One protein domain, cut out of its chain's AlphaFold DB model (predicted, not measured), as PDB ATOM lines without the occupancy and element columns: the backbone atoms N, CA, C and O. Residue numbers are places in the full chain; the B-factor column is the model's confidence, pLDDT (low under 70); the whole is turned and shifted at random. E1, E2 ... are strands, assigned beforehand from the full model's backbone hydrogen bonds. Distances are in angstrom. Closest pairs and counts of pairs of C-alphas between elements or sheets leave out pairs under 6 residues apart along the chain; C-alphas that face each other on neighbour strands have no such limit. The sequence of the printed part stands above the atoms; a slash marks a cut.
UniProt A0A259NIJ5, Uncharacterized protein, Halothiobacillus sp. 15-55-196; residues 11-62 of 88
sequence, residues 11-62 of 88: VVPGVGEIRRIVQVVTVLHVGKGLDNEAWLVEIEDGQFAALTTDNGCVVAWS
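What this domain is: This is residues 11 to 62 of the 88 residues of an uncharacterized protein of Halothiobacillus sp. 15-55-196 (UniProt A0A259NIJ5). One strongly twisted, curled sheet of four strands winds back and forth, with the short E4 at one edge and a loop reaching out at each end of the long axis, residues 27 to 36 and 43 to 47. It is all strand, a meander, each strand the antiparallel neighbour of the one before, in the order E1 E2 E3 E4. The printed part has 52 residues, 24 of them in named strands, and is compact, with a radius of gyration of the C-alphas of 10.8 A and spans of 33 by 20 by 15 A.

Where its parts are: E1, residues 20 to 26, begins at C-alpha (190.112, 46.332, 44.345) and is 18.1 A long. E2 is residues 37 to 42, 16.4 A; E3 is residues 48 to 54, 19.3 A. E4, residues 57 to 60, 10.0 A, ends at C-alpha (201.200, 45.300, 54.724).

How they stand to each other: Inner strands E2 and E3 form a hairpin at 152 degrees, with N 39 and O 51 2.9 A apart. Hairpin E1 and E2 has N 22 and O 40 at 2.8 A. Hairpin E3 and E4 has N 59 and O 52 at 2.8 A. Edge strands E1 and E4 are apart.

The domain as a whole: The C-alphas of Lys 32 and Asp 45, the two farthest apart, are 33.5 A apart. The printed part has no cut, and no link between strands is long. Residues 29 to 35 have pLDDT under 70.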
ATOM      1  N   VAL A  11     196.021  54.989  48.711       95.31
ATOM      2  CA  VAL A  11     197.443  54.649  48.590       95.31
ATOM      3  C   VAL A  11     197.974  54.186  49.941       95.31
ATOM      4  O   VAL A  11     197.946  54.935  50.918       95.31
ATOM      5  N   VAL A  12     198.483  52.957  49.994       94.44
ATOM      6  CA  VAL A  12     199.113  52.379  51.185       94.44
ATOM      7  C   VAL A  12     200.638  52.485  51.050       94.44
ATOM      8  O   VAL A  12     201.206  51.918  50.108       94.44
ATOM      9  N   PRO A  13     201.332  53.195  51.961       92.56
ATOM     10  CA  PRO A  13     202.784  53.353  51.903       92.56
ATOM     11  C   PRO A  13     203.520  52.009  51.858       92.56
ATOM     12  O   PRO A  13     203.250  51.113  52.652       92.56
ATOM     13  N   GLY A  14     204.462  51.871  50.921       91.75
ATOM     14  CA  GLY A  14     205.237  50.639  50.739       91.75
ATOM     15  C   GLY A  14     204.477  49.478  50.086       91.75
ATOM     16  O   GLY A  14     205.066  48.414  49.918       91.75
ATOM     17  N   VAL A  15     203.207  49.672  49.706       94.38
ATOM     18  CA  VAL A  15     202.388  48.662  49.015       94.38
ATOM     19  C   VAL A  15     201.890  49.175  47.665       94.38
ATOM     20  O   VAL A  15     202.129  48.526  46.655       94.38
ATOM     21  N   GLY A  16     201.227  50.335  47.629       95.06
ATOM     22  CA  GLY A  16     200.660  50.913  46.406       95.06
ATOM     23  C   GLY A  16     199.195  51.335  46.542       95.06
ATOM     24  O   GLY A  16     198.635  51.348  47.639       95.06
ATOM     25  N   GLU A  17     198.582  51.717  45.420       96.19
ATOM     26  CA  GLU A  17     197.166  52.095  45.342       96.19
ATOM     27  C   GLU A  17     196.263  50.853  45.324       96.19
ATOM     28  O   GLU A  17     196.465  49.934  44.528       96.19
ATOM     29  N   ILE A  18     195.234  50.827  46.173       96.44
ATOM     30  CA  ILE A  18     194.229  49.758  46.189       96.44
ATOM     31  C   ILE A  18     193.334  49.899  44.956       96.44
ATOM     32  O   ILE A  18     192.522  50.819  44.868       96.44
ATOM     33  N   ARG A  19     193.412  48.946  44.025       96.44
ATOM     34  CA  ARG A  19     192.541  48.888  42.837       96.44
ATOM     35  C   ARG A  19     191.238  48.154  43.120       96.44
ATOM     36  O   ARG A  19     190.189  48.514  42.587       96.44
ATOM     37  N   ARG A  20     191.288  47.124  43.969       95.50
ATOM     38  CA  ARG A  20     190.112  46.332  44.345       95.50
ATOM     39  C   ARG A  20     190.292  45.684  45.710       95.50
ATOM     40  O   ARG A  20     191.330  45.099  45.993       95.50
ATOM     41  N   ILE A  21     189.241  45.708  46.527       95.62
ATOM     42  CA  ILE A  21     189.168  44.900  47.749       95.62
ATOM     43  C   ILE A  21     188.604  43.533  47.361       95.62
ATOM     44  O   ILE A  21     187.435  43.416  46.989       95.62
ATOM     45  N   VAL A  22     189.445  42.505  47.410       96.25
ATOM     46  CA  VAL A  22     189.090  41.136  47.013       96.25
ATOM     47  C   VAL A  22     188.337  40.447  48.139       96.25
ATOM     48  O   VAL A  22     187.288  39.844  47.913       96.25
ATOM     49  N   GLN A  23     188.859  40.555  49.361       95.25
ATOM     50  CA  GLN A  23     188.287  39.899  50.526       95.25
ATOM     51  C   GLN A  23     188.527  40.708  51.796       95.25
ATOM     52  O   GLN A  23     189.554  41.364  51.943       95.25
ATOM     53  N   VAL A  24     187.566  40.620  52.713       93.25
ATOM     54  CA  VAL A  24     187.655  41.133  54.081       93.25
ATOM     55  C   VAL A  24     187.475  39.944  55.013       93.25
ATOM     56  O   VAL A  24     186.551  39.151  54.811       93.25
ATOM     57  N   VAL A  25     188.358  39.796  55.993       89.88
ATOM     58  CA  VAL A  25     188.268  38.755  57.021       89.88
ATOM     59  C   VAL A  25     188.386  39.377  58.401       89.88
ATOM     60  O   VAL A  25     189.136  40.329  58.595       89.88
ATOM     61  N   THR A  26     187.658  38.818  59.363       87.38
ATOM     62  CA  THR A  26     187.809  39.189  60.769       87.38
ATOM     63  C   THR A  26     189.002  38.451  61.362       87.38
ATOM     64  O   THR A  26     189.099  37.230  61.233       87.38
ATOM     65  N   VAL A  27     189.897  39.178  62.023       84.38
ATOM     66  CA  VAL A  27     191.075  38.630  62.704       84.38
ATOM     67  C   VAL A  27     191.193  39.207  64.109       84.38
ATOM     68  O   VAL A  27     190.832  40.354  64.358       84.38
ATOM     69  N   LEU A  28     191.686  38.391  65.039       74.00
ATOM     70  CA  LEU A  28     191.922  38.811  66.416       74.00
ATOM     71  C   LEU A  28     193.284  39.523  66.481       74.00
ATOM     72  O   LEU A  28     194.320  38.878  66.311       74.00
ATOM     73  N   HIS A  29     193.298  40.840  66.696       65.25
ATOM     74  CA  HIS A  29     194.547  41.607  66.769       65.25
ATOM     75  C   HIS A  29     195.192  41.558  68.157       65.25
ATOM     76  O   HIS A  29     194.518  41.612  69.183       65.25
ATOM     77  N   VAL A  30     196.529  41.512  68.186       49.69
ATOM     78  CA  VAL A  30     197.333  41.741  69.398       49.69
ATOM     79  C   VAL A  30     197.788  43.199  69.375       49.69
ATOM     80  O   VAL A  30     198.858  43.511  68.865       49.69
ATOM     81  N   GLY A  31     196.948  44.107  69.871       51.19
ATOM     82  CA  GLY A  31     197.252  45.540  69.921       51.19
ATOM     83  C   GLY A  31     196.012  46.424  70.073       51.19
ATOM     84  O   GLY A  31     194.887  45.968  69.887       51.19
ATOM     85  N   LYS A  32     196.212  47.704  70.423       47.56
ATOM     86  CA  LYS A  32     195.146  48.722  70.472       47.56
ATOM     87  C   LYS A  32     194.785  49.166  69.046       47.56
ATOM     88  O   LYS A  32     195.213  50.221  68.597       47.56
ATOM     89  N   GLY A  33     194.013  48.346  68.345       52.53
ATOM     90  CA  GLY A  33     193.343  48.666  67.084       52.53
ATOM     91  C   GLY A  33     191.957  48.029  67.115       52.53
ATOM     92  O   GLY A  33     191.823  46.891  67.557       52.53
ATOM     93  N   LEU A  34     190.920  48.790  66.763       54.50
ATOM     94  CA  LEU A  34     189.506  48.421  66.968       54.50
ATOM     95  C   LEU A  34     188.912  47.643  65.787       54.50
ATOM     96  O   LEU A  34     187.771  47.194  65.832       54.50
ATOM     97  N   ASP A  35     189.699  47.515  64.733       69.31
ATOM     98  CA  ASP A  35     189.268  47.231  63.380       69.31
ATOM     99  C   ASP A  35     188.985  45.737  63.202       69.31
ATOM    100  O   ASP A  35     188.108  45.382  62.425       69.31
ATOM    101  N   ASN A  36     189.703  44.873  63.946       81.81
ATOM    102  CA  ASN A  36     189.635  43.398  63.899       81.81
ATOM    103  C   ASN A  36     189.493  42.838  62.474       81.81
ATOM    104  O   ASN A  36     188.841  41.818  62.257       81.81
ATOM    105  N   GLU A  37     190.081  43.515  61.494       87.88
ATOM    106  CA  GLU A  37     189.948  43.214  60.079       87.88
ATOM    107  C   GLU A  37     191.331  43.017  59.461       87.88
ATOM    108  O   GLU A  37     192.334  43.595  59.891       87.88
ATOM    109  N   ALA A  38     191.356  42.175  58.437       91.69
ATOM    110  CA  ALA A  38     192.425  42.091  57.467       91.69
ATOM    111  C   ALA A  38     191.828  41.963  56.068       91.69
ATOM    112  O   ALA A  38     190.707  41.470  55.881       91.69
ATOM    113  N   TRP A  39     192.590  42.404  55.074       94.69
ATOM    114  CA  TRP A  39     192.098  42.555  53.714       94.69
ATOM    115  C   TRP A  39     193.044  41.917  52.718       94.69
ATOM    116  O   TRP A  39     194.252  42.118  52.785       94.69
ATOM    117  N   LEU A  40     192.481  41.196  51.754       96.75
ATOM    118  CA  LEU A  40     193.179  40.882  50.518       96.75
ATOM    119  C   LEU A  40     192.785  41.943  49.496       96.75
ATOM    120  O   LEU A  40     191.598  42.099  49.192       96.75
ATOM    121  N   VAL A  41     193.771  42.654  48.966       96.88
ATOM    122  CA  VAL A  41     193.566  43.690  47.956       96.88
ATOM    123  C   VAL A  41     194.348  43.371  46.696       96.88
ATOM    124  O   VAL A  41     195.415  42.765  46.748       96.88
ATOM    125  N   GLU A  42     193.800  43.787  45.566       97.38
ATOM    126  CA  GLU A  42     194.520  43.898  44.306       97.38
ATOM    127  C   GLU A  42     195.098  45.311  44.212       97.38
ATOM    128  O   GLU A  42     194.379  46.296  44.433       97.38
ATOM    129  N   ILE A  43     196.386  45.393  43.906       94.69
ATOM    130  CA  ILE A  43     197.111  46.633  43.631       94.69
ATOM    131  C   ILE A  43     197.404  46.719  42.125       94.69
ATOM    132  O   ILE A  43     196.668  46.155  41.316       94.69
ATOM    133  N   GLU A  44     198.428  47.464  41.717       90.50
ATOM    134  CA  GLU A  44     198.786  47.615  40.304       90.50
ATOM    135  C   GLU A  44     199.130  46.281  39.618       90.50
ATOM    136  O   GLU A  44     199.614  45.333  40.240       90.50
ATOM    137  N   ASP A  45     198.843  46.217  38.314       85.81
ATOM    138  CA  ASP A  45     199.212  45.125  37.406       85.81
ATOM    139  C   ASP A  45     198.802  43.710  37.859       85.81
ATOM    140  O   ASP A  45     199.485  42.722  37.585       85.81
ATOM    141  N   GLY A  46     197.662  43.594  38.550       87.44
ATOM    142  CA  GLY A  46     197.115  42.311  39.002       87.44
ATOM    143  C   GLY A  46     197.894  41.673  40.155       87.44
ATOM    144  O   GLY A  46     197.707  40.488  40.444       87.44
ATOM    145  N   GLN A  47     198.775  42.428  40.816       94.88
ATOM    146  CA  GLN A  47     199.432  41.984  42.041       94.88
ATOM    147  C   GLN A  47     198.468  42.056  43.227       94.88
ATOM    148  O   GLN A  47     197.560  42.886  43.269       94.88
ATOM    149  N   PHE A  48     198.687  41.198  44.225       96.38
ATOM    150  CA  PHE A  48     197.865  41.152  45.431       96.38
ATOM    151  C   PHE A  48     198.699  41.404  46.680       96.38
ATOM    152  O   PHE A  48     199.831  40.931  46.791       96.38
ATOM    153  N   ALA A  49     198.100  42.094  47.645       96.69
ATOM    154  CA  ALA A  49     198.683  42.334  48.953       96.69
ATOM    155  C   ALA A  49     197.681  41.978  50.054       96.69
ATOM    156  O   ALA A  49     196.480  42.223  49.932       96.69
ATOM    157  N   ALA A  50     198.192  41.406  51.141       95.94
ATOM    158  CA  ALA A  50     197.452  41.304  52.387       95.94
ATOM    159  C   ALA A  50     197.723  42.561  53.216       95.94
ATOM    160  O   ALA A  50     198.875  42.969  53.368       95.94
ATOM    161  N   LEU A  51     196.667  43.164  53.746       94.38
ATOM    162  CA  LEU A  51     196.721  44.357  54.574       94.38
ATOM    163  C   LEU A  51     196.099  44.083  55.938       94.38
ATOM    164  O   LEU A  51     195.192  43.260  56.073       94.38
ATOM    165  N   THR A  52     196.569  44.819  56.932       92.56
ATOM    166  CA  THR A  52     196.040  44.831  58.292       92.56
ATOM    167  C   THR A  52     196.210  46.221  58.897       92.56
ATOM    168  O   THR A  52     196.852  47.086  58.304       92.56
ATOM    169  N   THR A  53     195.647  46.450  60.076       88.06
ATOM    170  CA  THR A  53     195.937  47.632  60.886       88.06
ATOM    171  C   THR A  53     197.011  47.353  61.925       88.06
ATOM    172  O   THR A  53     196.960  46.328  62.601       88.06
ATOM    173  N   ASP A  54     197.921  48.303  62.107       83.88
ATOM    174  CA  ASP A  54     198.824  48.381  63.253       83.88
ATOM    175  C   ASP A  54     198.822  49.814  63.799       83.88
ATOM    176  O   ASP A  54     199.028  50.772  63.056       83.88
ATOM    177  N   ASN A  55     198.531  49.970  65.093       82.00
ATOM    178  CA  ASN A  55     198.396  51.268  65.770       82.00
ATOM    179  C   ASN A  55     197.513  52.294  65.017       82.00
ATOM    180  O   ASN A  55     197.813  53.486  64.994       82.00
ATOM    181  N   GLY A  56     196.419  51.828  64.400       80.38
ATOM    182  CA  GLY A  56     195.482  52.660  63.630       80.38
ATOM    183  C   GLY A  56     195.941  53.008  62.210       80.38
ATOM    184  O   GLY A  56     195.236  53.722  61.501       80.38
ATOM    185  N   CYS A  57     197.095  52.503  61.774       86.12
ATOM    186  CA  CYS A  57     197.605  52.669  60.420       86.12
ATOM    187  C   CYS A  57     197.390  51.397  59.602       86.12
ATOM    188  O   CYS A  57     197.627  50.294  60.087       86.12
ATOM    189  N   VAL A  58     197.012  51.552  58.335       91.44
ATOM    190  CA  VAL A  58     196.935  50.437  57.383       91.44
ATOM    191  C   VAL A  58     198.344  50.085  56.914       91.44
ATOM    192  O   VAL A  58     199.068  50.941  56.404       91.44
ATOM    193  N   VAL A  59     198.726  48.822  57.083       91.44
ATOM    194  CA  VAL A  59     200.061  48.299  56.783       91.44
ATOM    195  C   VAL A  59     199.978  46.976  56.025       91.44
ATOM    196  O   VAL A  59     198.973  46.264  56.088       91.44
ATOM    197  N   ALA A  60     201.052  46.626  55.314       94.38
ATOM    198  CA  ALA A  60     201.200  45.300  54.724       94.38
ATOM    199  C   ALA A  60     201.272  44.231  55.817       94.38
ATOM    200  O   ALA A  60     202.012  44.382  56.788       94.38
ATOM    201  N   TRP A  61     200.561  43.121  55.630       93.06
ATOM    202  CA  TRP A  61     200.644  41.978  56.526       93.06
ATOM    203  C   TRP A  61     201.482  40.871  55.900       93.06
ATOM    204  O   TRP A  61     201.121  40.290  54.875       93.06
ATOM    205  N   SER A  62     202.631  40.576  56.502       92.75
ATOM    206  CA  SER A  62     203.514  39.538  55.978       92.75
ATOM    207  C   SER A  62     202.934  38.135  56.206       92.75
ATOM    208  O   SER A  62     202.263  37.869  57.205       92.75
TER     209      SER A  62